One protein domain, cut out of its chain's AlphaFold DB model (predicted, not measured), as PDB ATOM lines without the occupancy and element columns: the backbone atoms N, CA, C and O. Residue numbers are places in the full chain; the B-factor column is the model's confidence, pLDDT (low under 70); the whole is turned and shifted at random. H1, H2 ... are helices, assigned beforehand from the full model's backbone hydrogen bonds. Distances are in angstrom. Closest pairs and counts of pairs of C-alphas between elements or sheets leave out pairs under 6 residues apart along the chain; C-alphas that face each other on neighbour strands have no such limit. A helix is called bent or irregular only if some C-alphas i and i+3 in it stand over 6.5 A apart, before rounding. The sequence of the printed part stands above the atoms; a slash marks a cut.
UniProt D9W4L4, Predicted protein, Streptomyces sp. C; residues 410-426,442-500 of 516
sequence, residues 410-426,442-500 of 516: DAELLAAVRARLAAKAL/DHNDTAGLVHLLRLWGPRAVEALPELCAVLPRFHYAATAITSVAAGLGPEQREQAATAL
ATOM      1  N   ASP A 410     324.840 254.382 236.915       95.94
ATOM      2  CA  ASP A 410     326.095 253.649 236.866       95.94
ATOM      3  C   ASP A 410     326.052 252.635 235.714       95.94
ATOM      4  O   ASP A 410     325.025 251.998 235.465       95.94
ATOM      5  N   ALA A 411     327.155 252.519 234.973       94.88
ATOM      6  CA  ALA A 411     327.215 251.678 233.780       94.88
ATOM      7  C   ALA A 411     327.269 250.174 234.115       94.88
ATOM      8  O   ALA A 411     326.674 249.375 233.389       94.88
ATOM      9  N   GLU A 412     327.934 249.788 235.212       95.69
ATOM     10  CA  GLU A 412     327.980 248.397 235.689       95.69
ATOM     11  C   GLU A 412     326.575 247.968 236.133       95.69
ATOM     12  O   GLU A 412     326.087 246.902 235.745       95.69
ATOM     13  N   LEU A 413     325.870 248.846 236.853       95.94
ATOM     14  CA  LEU A 413     324.494 248.606 237.279       95.94
ATOM     15  C   LEU A 413     323.519 248.556 236.099       95.94
ATOM     16  O   LEU A 413     322.662 247.675 236.078       95.94
ATOM     17  N   LEU A 414     323.654 249.424 235.090       96.19
ATOM     18  CA  LEU A 414     322.846 249.333 233.867       96.19
ATOM     19  C   LEU A 414     323.030 247.971 233.184       96.19
ATOM     20  O   LEU A 414     322.040 247.334 232.822       96.19
ATOM     21  N   ALA A 415     324.272 247.509 233.026       96.12
ATOM     22  CA  ALA A 415     324.559 246.209 232.427       96.12
ATOM     23  C   ALA A 415     323.936 245.056 233.236       96.12
ATOM     24  O   ALA A 415     323.305 244.168 232.657       96.12
ATOM     25  N   ALA A 416     324.036 245.103 234.569       95.00
ATOM     26  CA  ALA A 416     323.420 244.121 235.460       95.00
ATOM     27  C   ALA A 416     321.881 244.124 235.364       95.00
ATOM     28  O   ALA A 416     321.264 243.063 235.246       95.00
ATOM     29  N   VAL A 417     321.255 245.307 235.345       94.81
ATOM     30  CA  VAL A 417     319.799 245.471 235.182       94.81
ATOM     31  C   VAL A 417     319.334 244.898 233.845       94.81
ATOM     32  O   VAL A 417     318.351 244.157 233.808       94.81
ATOM     33  N   ARG A 418     320.052 245.187 232.754       95.56
ATOM     34  CA  ARG A 418     319.755 244.639 231.422       95.56
ATOM     35  C   ARG A 418     319.840 243.115 231.409       95.56
ATOM     36  O   ARG A 418     318.900 242.464 230.962       95.56
ATOM     37  N   ALA A 419     320.907 242.542 231.965       93.38
ATOM     38  CA  ALA A 419     321.066 241.091 232.062       93.38
ATOM     39  C   ALA A 419     319.924 240.433 232.860       93.38
ATOM     40  O   ALA A 419     319.371 239.420 232.431       93.38
ATOM     41  N   ARG A 420     319.517 241.038 233.985       90.56
ATOM     42  CA  ARG A 420     318.420 240.530 234.820       90.56
ATOM     43  C   ARG A 420     317.053 240.651 234.138       90.56
ATOM     44  O   ARG A 420     316.269 239.709 234.199       90.56
ATOM     45  N   LEU A 421     316.777 241.755 233.440       91.00
ATOM     46  CA  LEU A 421     315.550 241.909 232.645       91.00
ATOM     47  C   LEU A 421     315.499 240.934 231.462       91.00
ATOM     48  O   LEU A 421     314.441 240.375 231.185       91.00
ATOM     49  N   ALA A 422     316.628 240.691 230.792       91.31
ATOM     50  CA  ALA A 422     316.719 239.689 229.735       91.31
ATOM     51  C   ALA A 422     316.430 238.277 230.273       91.31
ATOM     52  O   ALA A 422     315.665 237.538 229.657       91.31
ATOM     53  N   ALA A 423     316.962 237.925 231.449       87.94
ATOM     54  CA  ALA A 423     316.634 236.669 232.122       87.94
ATOM     55  C   ALA A 423     315.132 236.580 232.458       87.94
ATOM     56  O   ALA A 423     314.480 235.612 232.076       87.94
ATOM     57  N   LYS A 424     314.550 237.635 233.049       83.25
ATOM     58  CA  LYS A 424     313.106 237.735 233.346       83.25
ATOM     59  C   LYS A 424     312.224 237.632 232.094       83.25
ATOM     60  O   LYS A 424     311.113 237.114 232.157       83.25
ATOM     61  N   ALA A 425     312.699 238.094 230.936       81.62
ATOM     62  CA  ALA A 425     311.993 237.928 229.664       81.62
ATOM     63  C   ALA A 425     311.963 236.463 229.178       81.62
ATOM     64  O   ALA A 425     311.063 236.088 228.419       81.62
ATOM     65  N   LEU A 426     312.927 235.646 229.611       80.62
ATOM     66  CA  LEU A 426     313.059 234.228 229.269       80.62
ATOM     67  C   LEU A 426     312.456 233.289 230.326       80.62
ATOM     68  O   LEU A 426     312.162 232.141 229.996       80.62
ATOM     69  N   ASP A 442     308.309 238.534 242.963       59.62
ATOM     70  CA  ASP A 442     308.779 238.630 241.568       59.62
ATOM     71  C   ASP A 442     308.300 239.903 240.857       59.62
ATOM     72  O   ASP A 442     309.028 240.506 240.057       59.62
ATOM     73  N   HIS A 443     307.073 240.337 241.160       65.88
ATOM     74  CA  HIS A 443     306.561 241.612 240.665       65.88
ATOM     75  C   HIS A 443     307.356 242.798 241.201       65.88
ATOM     76  O   HIS A 443     307.633 243.719 240.437       65.88
ATOM     77  N   ASN A 444     307.711 242.782 242.488       72.62
ATOM     78  CA  ASN A 444     308.431 243.884 243.122       72.62
ATOM     79  C   ASN A 444     309.856 244.023 242.568       72.62
ATOM     80  O   ASN A 444     310.295 245.145 242.318       72.62
ATOM     81  N   ASP A 445     310.539 242.910 242.286       80.00
ATOM     82  CA  ASP A 445     311.863 242.915 241.648       80.00
ATOM     83  C   ASP A 445     311.807 243.539 240.240       80.00
ATOM     84  O   ASP A 445     312.486 244.526 239.952       80.00
ATOM     85  N   THR A 446     310.906 243.052 239.375       85.81
ATOM     86  CA  THR A 446     310.745 243.589 238.007       85.81
ATOM     87  C   THR A 446     310.299 245.056 238.019       85.81
ATOM     88  O   THR A 446     310.787 245.865 237.222       85.81
ATOM     89  N   ALA A 447     309.400 245.428 238.939       86.56
ATOM     90  CA  ALA A 447     308.973 246.810 239.138       86.56
ATOM     91  C   ALA A 447     310.148 247.719 239.497       86.56
ATOM     92  O   ALA A 447     310.263 248.804 238.924       86.56
ATOM     93  N   GLY A 448     311.025 247.266 240.396       88.12
ATOM     94  CA  GLY A 448     312.207 248.007 240.808       88.12
ATOM     95  C   GLY A 448     313.170 248.254 239.647       88.12
ATOM     96  O   GLY A 448     313.567 249.394 239.409       88.12
ATOM     97  N   LEU A 449     313.486 247.214 238.865       92.06
ATOM     98  CA  LEU A 449     314.369 247.325 237.693       92.06
ATOM     99  C   LEU A 449     313.822 248.326 236.665       92.06
ATOM    100  O   LEU A 449     314.531 249.227 236.217       92.06
ATOM    101  N   VAL A 450     312.535 248.204 236.329       92.31
ATOM    102  CA  VAL A 450     311.846 249.125 235.413       92.31
ATOM    103  C   VAL A 450     311.841 250.551 235.964       92.31
ATOM    104  O   VAL A 450     312.061 251.503 235.213       92.31
ATOM    105  N   HIS A 451     311.600 250.721 237.265       91.81
ATOM    106  CA  HIS A 451     311.575 252.038 237.889       91.81
ATOM    107  C   HIS A 451     312.950 252.717 237.844       91.81
ATOM    108  O   HIS A 451     313.028 253.891 237.491       91.81
ATOM    109  N   LEU A 452     314.032 251.982 238.099       91.81
ATOM    110  CA  LEU A 452     315.390 252.522 238.039       91.81
ATOM    111  C   LEU A 452     315.748 253.029 236.629       91.81
ATOM    112  O   LEU A 452     316.222 254.154 236.471       91.81
ATOM    113  N   LEU A 453     315.414 252.259 235.585       93.44
ATOM    114  CA  LEU A 453     315.591 252.688 234.189       93.44
ATOM    115  C   LEU A 453     314.760 253.937 233.863       93.44
ATOM    116  O   LEU A 453     315.233 254.841 233.172       93.44
ATOM    117  N   ARG A 454     313.530 254.018 234.387       91.69
ATOM    118  CA  ARG A 454     312.677 255.205 234.244       91.69
ATOM    119  C   ARG A 454     313.325 256.442 234.872       91.69
ATOM    120  O   ARG A 454     313.246 257.500 234.248       91.69
ATOM    121  N   LEU A 455     313.931 256.316 236.058       89.81
ATOM    122  CA  LEU A 455     314.610 257.414 236.761       89.81
ATOM    123  C   LEU A 455     315.843 257.918 235.997       89.81
ATOM    124  O   LEU A 455     316.092 259.120 235.959       89.81
ATOM    125  N   TRP A 456     316.590 257.025 235.343       92.06
ATOM    126  CA  TRP A 456     317.752 257.406 234.530       92.06
ATOM    127  C   TRP A 456     317.399 257.991 233.158       92.06
ATOM    128  O   TRP A 456     318.229 258.677 232.550       92.06
ATOM    129  N   GLY A 457     316.185 257.728 232.670       91.00
ATOM    130  CA  GLY A 457     315.655 258.306 231.439       91.00
ATOM    131  C   GLY A 457     316.566 258.036 230.233       91.00
ATOM    132  O   GLY A 457     317.002 256.897 230.048       91.00
ATOM    133  N   PRO A 458     316.898 259.047 229.405       90.69
ATOM    134  CA  PRO A 458     317.678 258.854 228.177       90.69
ATOM    135  C   PRO A 458     319.042 258.175 228.363       90.69
ATOM    136  O   PRO A 458     319.566 257.583 227.424       90.69
ATOM    137  N   ARG A 459     319.625 258.220 229.568       91.69
ATOM    138  CA  ARG A 459     320.909 257.562 229.856       91.69
ATOM    139  C   ARG A 459     320.806 256.035 229.834       91.69
ATOM    140  O   ARG A 459     321.807 255.366 229.622       91.69
ATOM    141  N   ALA A 460     319.606 255.487 230.020       92.12
ATOM    142  CA  ALA A 460     319.333 254.054 230.030       92.12
ATOM    143  C   ALA A 460     318.830 253.518 228.675       92.12
ATOM    144  O   ALA A 460     318.237 252.441 228.615       92.12
ATOM    145  N   VAL A 461     319.063 254.256 227.581       90.75
ATOM    146  CA  VAL A 461     318.604 253.923 226.219       90.75
ATOM    147  C   VAL A 461     318.972 252.519 225.758       90.75
ATOM    148  O   VAL A 461     318.188 251.867 225.071       90.75
ATOM    149  N   GLU A 462     320.123 252.016 226.192       91.62
ATOM    150  CA  GLU A 462     320.587 250.680 225.832       91.62
ATOM    151  C   GLU A 462     319.688 249.553 226.358       91.62
ATOM    152  O   GLU A 462     319.747 248.455 225.815       91.62
ATOM    153  N   ALA A 463     318.849 249.810 227.371       92.94
ATOM    154  CA  ALA A 463     317.914 248.837 227.942       92.94
ATOM    155  C   ALA A 463     316.560 248.756 227.205       92.94
ATOM    156  O   ALA A 463     315.653 248.032 227.628       92.94
ATOM    157  N   LEU A 464     316.374 249.534 226.130       90.69
ATOM    158  CA  LEU A 464     315.129 249.559 225.357       90.69
ATOM    159  C   LEU A 464     314.720 248.176 224.803       90.69
ATOM    160  O   LEU A 464     313.531 247.855 224.894       90.69
ATOM    161  N   PRO A 465     315.633 247.333 224.269       91.19
ATOM    162  CA  PRO A 465     315.276 245.993 223.800       91.19
ATOM    163  C   PRO A 465     314.687 245.111 224.908       91.19
ATOM    164  O   PRO A 465     313.654 244.472 224.704       91.19
ATOM    165  N   GLU A 466     315.302 245.107 226.090       93.62
ATOM    166  CA  GLU A 466     314.886 244.298 227.235       93.62
ATOM    167  C   GLU A 466     313.558 244.804 227.825       93.62
ATOM    168  O   GLU A 466     312.673 244.005 228.140       93.62
ATOM    169  N   LEU A 467     313.354 246.128 227.884       90.25
ATOM    170  CA  LEU A 467     312.070 246.731 228.267       90.25
ATOM    171  C   LEU A 467     310.935 246.323 227.316       90.25
ATOM    172  O   LEU A 467     309.846 245.963 227.770       90.25
ATOM    173  N   CYS A 468     311.185 246.346 226.004       88.50
ATOM    174  CA  CYS A 468     310.228 245.890 224.998       88.50
ATOM    175  C   CYS A 468     309.941 244.384 225.114       88.50
ATOM    176  O   CYS A 468     308.797 243.973 224.929       88.50
ATOM    177  N   ALA A 469     310.945 243.569 225.452       88.44
ATOM    178  CA  ALA A 469     310.791 242.124 225.626       88.44
ATOM    179  C   ALA A 469     309.947 241.752 226.861       88.44
ATOM    180  O   ALA A 469     309.172 240.796 226.816       88.44
ATOM    181  N   VAL A 470     310.058 242.517 227.953       88.50
ATOM    182  CA  VAL A 470     309.305 242.291 229.202       88.50
ATOM    183  C   VAL A 470     307.890 242.898 229.158       88.50
ATOM    184  O   VAL A 470     306.974 242.386 229.812       88.50
ATOM    185  N   LEU A 471     307.664 243.937 228.343       86.00
ATOM    186  CA  LEU A 471     306.390 244.665 228.232       86.00
ATOM    187  C   LEU A 471     305.127 243.786 228.080       86.00
ATOM    188  O   LEU A 471     304.137 244.101 228.748       86.00
ATOM    189  N   PRO A 472     305.103 242.702 227.271       83.88
ATOM    190  CA  PRO A 472     303.908 241.868 227.111       83.88
ATOM    191  C   PRO A 472     303.443 241.201 228.408       83.88
ATOM    192  O   PRO A 472     302.268 240.868 228.540       83.88
ATOM    193  N   ARG A 473     304.362 240.992 229.359       78.62
ATOM    194  CA  ARG A 473     304.091 240.337 230.646       78.62
ATOM    195  C   ARG A 473     304.039 241.325 231.809       78.62
ATOM    196  O   ARG A 473     303.400 241.033 232.814       78.62
ATOM    197  N   PHE A 474     304.672 242.491 231.674       83.06
ATOM    198  CA  PHE A 474     304.764 243.483 232.738       83.06
ATOM    199  C   PHE A 474     304.531 244.902 232.209       83.06
ATOM    200  O   PHE A 474     305.428 245.613 231.759       83.06
ATOM    201  N   HIS A 475     303.272 245.333 232.280       85.56
ATOM    202  CA  HIS A 475     302.798 246.553 231.623       85.56
ATOM    203  C   HIS A 475     303.426 247.848 232.151       85.56
ATOM    204  O   HIS A 475     303.478 248.839 231.423       85.56
ATOM    205  N   TYR A 476     303.915 247.847 233.395       87.00
ATOM    206  CA  TYR A 476     304.586 249.002 233.988       87.00
ATOM    207  C   TYR A 476     305.875 249.386 233.232       87.00
ATOM    208  O   TYR A 476     306.259 250.557 233.254       87.00
ATOM    209  N   ALA A 477     306.467 248.462 232.454       88.75
ATOM    210  CA  ALA A 477     307.600 248.726 231.557       88.75
ATOM    211  C   ALA A 477     307.347 249.878 230.565       88.75
ATOM    212  O   ALA A 477     308.280 250.599 230.212       88.75
ATOM    213  N   ALA A 478     306.089 250.131 230.179       88.19
ATOM    214  CA  ALA A 478     305.726 251.245 229.296       88.19
ATOM    215  C   ALA A 478     306.145 252.621 229.852       88.19
ATOM    216  O   ALA A 478     306.493 253.527 229.089       88.19
ATOM    217  N   THR A 479     306.150 252.775 231.182       89.62
ATOM    218  CA  THR A 479     306.554 254.026 231.841       89.62
ATOM    219  C   THR A 479     308.046 254.309 231.652       89.62
ATOM    220  O   THR A 479     308.426 255.447 231.376       89.62
ATOM    221  N   ALA A 480     308.885 253.272 231.722       89.44
ATOM    222  CA  ALA A 480     310.315 253.377 231.465       89.44
ATOM    223  C   ALA A 480     310.606 253.592 229.978       89.44
ATOM    224  O   ALA A 480     311.373 254.491 229.657       89.44
ATOM    225  N   ILE A 481     309.936 252.863 229.071       90.00
ATOM    226  CA  ILE A 481     310.092 253.038 227.611       90.00
ATOM    227  C   ILE A 481     309.871 254.502 227.216       90.00
ATOM    228  O   ILE A 481     310.674 255.074 226.484       90.00
ATOM    229  N   THR A 482     308.814 255.125 227.743       87.31
ATOM    230  CA  THR A 482     308.496 256.532 227.465       87.31
ATOM    231  C   THR A 482     309.599 257.476 227.957       87.31
ATOM    232  O   THR A 482     310.017 258.365 227.220       87.31
ATOM    233  N   SER A 483     310.095 257.267 229.183       88.00
ATOM    234  CA  SER A 483     311.156 258.093 229.785       88.00
ATOM    235  C   SER A 483     312.488 257.958 229.038       88.00
ATOM    236  O   SER A 483     313.149 258.941 228.712       88.00
ATOM    237  N   VAL A 484     312.861 256.721 228.713       89.44
ATOM    238  CA  VAL A 484     314.125 256.371 228.062       89.44
ATOM    239  C   VAL A 484     314.155 256.832 226.599       89.44
ATOM    240  O   VAL A 484     315.183 257.305 226.115       89.44
ATOM    241  N   ALA A 485     313.021 256.768 225.896       84.62
ATOM    242  CA  ALA A 485     312.920 257.170 224.494       84.62
ATOM    243  C   ALA A 485     312.826 258.692 224.269       84.62
ATOM    244  O   ALA A 485     312.894 259.141 223.122       84.62
ATOM    245  N   ALA A 486     312.694 259.497 225.331       78.62
ATOM    246  CA  ALA A 486     312.475 260.943 225.238       78.62
ATOM    247  C   ALA A 486     313.607 261.713 224.517       78.62
ATOM    248  O   ALA A 486     313.362 262.795 223.989       78.62
ATOM    249  N   GLY A 487     314.824 261.152 224.451       65.31
ATOM    250  CA  GLY A 487     315.993 261.754 223.787       65.31
ATOM    251  C   GLY A 487     316.369 261.161 222.420       65.31
ATOM    252  O   GLY A 487     317.392 261.543 221.859       65.31
ATOM    253  N   LEU A 488     315.591 260.213 221.886       75.44
ATOM    254  CA  LEU A 488     315.959 259.444 220.690       75.44
ATOM    255  C   LEU A 488     315.691 260.178 219.366       75.44
ATOM    256  O   LEU A 488     314.838 261.065 219.285       75.44
ATOM    257  N   GLY A 489     316.381 259.765 218.297       66.19
ATOM    258  CA  GLY A 489     316.055 260.150 216.919       66.19
ATOM    259  C   GLY A 489     314.710 259.564 216.442       66.19
ATOM    260  O   GLY A 489     314.168 258.657 217.079       66.19
ATOM    261  N   PRO A 490     314.137 260.073 215.335       62.91
ATOM    262  CA  PRO A 490     312.789 259.713 214.880       62.91
ATOM    263  C   PRO A 490     312.591 258.213 214.588       62.91
ATOM    264  O   PRO A 490     311.541 257.679 214.929       62.91
ATOM    265  N   GLU A 491     313.590 257.507 214.049       63.56
ATOM    266  CA  GLU A 491     313.487 256.066 213.745       63.56
ATOM    267  C   GLU A 491     313.384 255.189 215.003       63.56
ATOM    268  O   GLU A 491     312.552 254.288 215.091       63.56
ATOM    269  N   GLN A 492     314.188 255.481 216.026       64.50
ATOM    270  CA  GLN A 492     314.186 254.719 217.278       64.50
ATOM    271  C   GLN A 492     312.957 255.061 218.138       64.50
ATOM    272  O   GLN A 492     312.429 254.200 218.846       64.50
ATOM    273  N   ARG A 493     312.432 256.294 218.020       65.19
ATOM    274  CA  ARG A 493     311.101 256.649 218.537       65.19
ATOM    275  C   ARG A 493     309.991 255.864 217.847       65.19
ATOM    276  O   ARG A 493     309.076 255.428 218.536       65.19
ATOM    277  N   GLU A 494     310.074 255.638 216.536       67.19
ATOM    278  CA  GLU A 494     309.095 254.826 215.803       67.19
ATOM    279  C   GLU A 494     309.129 253.360 216.259       67.19
ATOM    280  O   GLU A 494     308.073 252.757 216.444       67.19
ATOM    281  N   GLN A 495     310.310 252.803 216.554       66.56
ATOM    282  CA  GLN A 495     310.453 251.453 217.117       66.56
ATOM    283  C   GLN A 495     309.841 251.335 218.527       66.56
ATOM    284  O   GLN A 495     309.045 250.427 218.778       66.56
ATOM    285  N   ALA A 496     310.136 252.281 219.428       64.25
ATOM    286  CA  ALA A 496     309.528 252.342 220.762       64.25
ATOM    287  C   ALA A 496     308.004 252.549 220.685       64.25
ATOM    288  O   ALA A 496     307.229 251.877 221.367       64.25
ATOM    289  N   ALA A 497     307.554 253.436 219.796       66.50
ATOM    290  CA  ALA A 497     306.145 253.690 219.556       66.50
ATOM    291  C   ALA A 497     305.441 252.495 218.899       66.50
ATOM    292  O   ALA A 497     304.261 252.311 219.158       66.50
ATOM    293  N   THR A 498     306.122 251.676 218.092       71.38
ATOM    294  CA  THR A 498     305.578 250.431 217.519       71.38
ATOM    295  C   THR A 498     305.387 249.372 218.602       71.38
ATOM    296  O   THR A 498     304.320 248.766 218.675       71.38
ATOM    297  N   ALA A 499     306.362 249.206 219.504       66.50
ATOM    298  CA  ALA A 499     306.236 248.315 220.660       66.50
ATOM    299  C   ALA A 499     305.080 248.729 221.595       66.50
ATOM    300  O   ALA A 499     304.339 247.879 222.084       66.50
ATOM    301  N   LEU A 500     304.872 250.039 221.792       71.50
ATOM    302  CA  LEU A 500     303.727 250.576 222.538       71.50
ATOM    303  C   LEU A 500     302.398 250.479 221.752       71.50
ATOM    304  O   LEU A 500     301.353 250.258 222.363       71.50
TER     305      LEU A 500
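Overview. This is residues 410 to 426 and 442 to 500 of the 516 residues of the protein "Predicted protein" of Streptomyces sp. C (UniProt D9W4L4). A long helix, H2, folds back on itself near residues 456 and 457, and its second arm, H2b, makes the core, with H1 and H3 packed on it. The first arm, H2a, packs on both H1 and H3, while H4 folds back beside H3 at one end. The printed part has 76 residues with four named helices, H1 to H4 in chain order, and no named strand; it is all helix. It is compact, with a radius of gyration of the C-alphas of 11.2 A and spans of 33 by 27 by 18 A.

Arrangement. Look first at H2, residues 442 to 470, the hub: by its hydrogen bonds it was assigned as one helix, but it is bent, with C-alphas 455 and 458 9.2 A apart. Its arms H2a, residues 442 to 455, and H2b, residues 458 to 470, run opposite ways at a shallow tilt of 30 degrees; H2a touches H2b with residues 450 to 454 alone, closest at the C-alphas of Leu 453 and Ala 460, 5.8 A. H2b is irregular, with C-alphas 459 and 462 8.0 A apart. H1, residues 411 to 426, touches H2b the same way at a shallow tilt of 13 degrees, closest at the C-alphas of Ala 425 and Val 470, 5.1 A. H1 also touches H2a, at a steep tilt of 41 degrees, opposite ways, closest at the C-alphas of Val 417 and Leu 449, 6.3 A. H3, residues 477 to 485, forms a hairpin with H2b, closest at the C-alphas of Pro 458 and Val 484, 4.3 A; it touches H2a too, closest at the C-alphas of Arg 454 and Ala 480, 4.1 A. H4, residues 490 to 500, forms a hairpin with H3 at a shallow tilt of 5 degrees, closest at the C-alphas of Ala 485 and Arg 493, 6.3 A. H1 is apart from H3 and H4. Every O i to N i+4 pair is within hydrogen-bond range in H1, H2a, H3 and H4; in H2b 4 of 9 are, beside 8 of 10 O i to N i+3 pairs.

Along the chain. Find C-alpha 411 at (327.215, 251.678, 233.780); from there H1 runs 22.9 A. H2a is 20.2 A long, H2b 18.6 A and H3 12.2 A; H4 runs 15.0 A to C-alpha 500 at (303.727, 250.576, 222.538).

Size, cuts and confidence. The two C-alphas farthest apart, of Asp 442 and Pro 490, are 34.2 A apart. Residues 427 to 441 are not printed, with 13.7 A between C-alphas 426 and 442 across the cut. The link from H2 to H3 is short and that from H3 to H4 is tight. Look for pLDDT under 70 at residues 442 to 443, 487, 489 to 497 and 499.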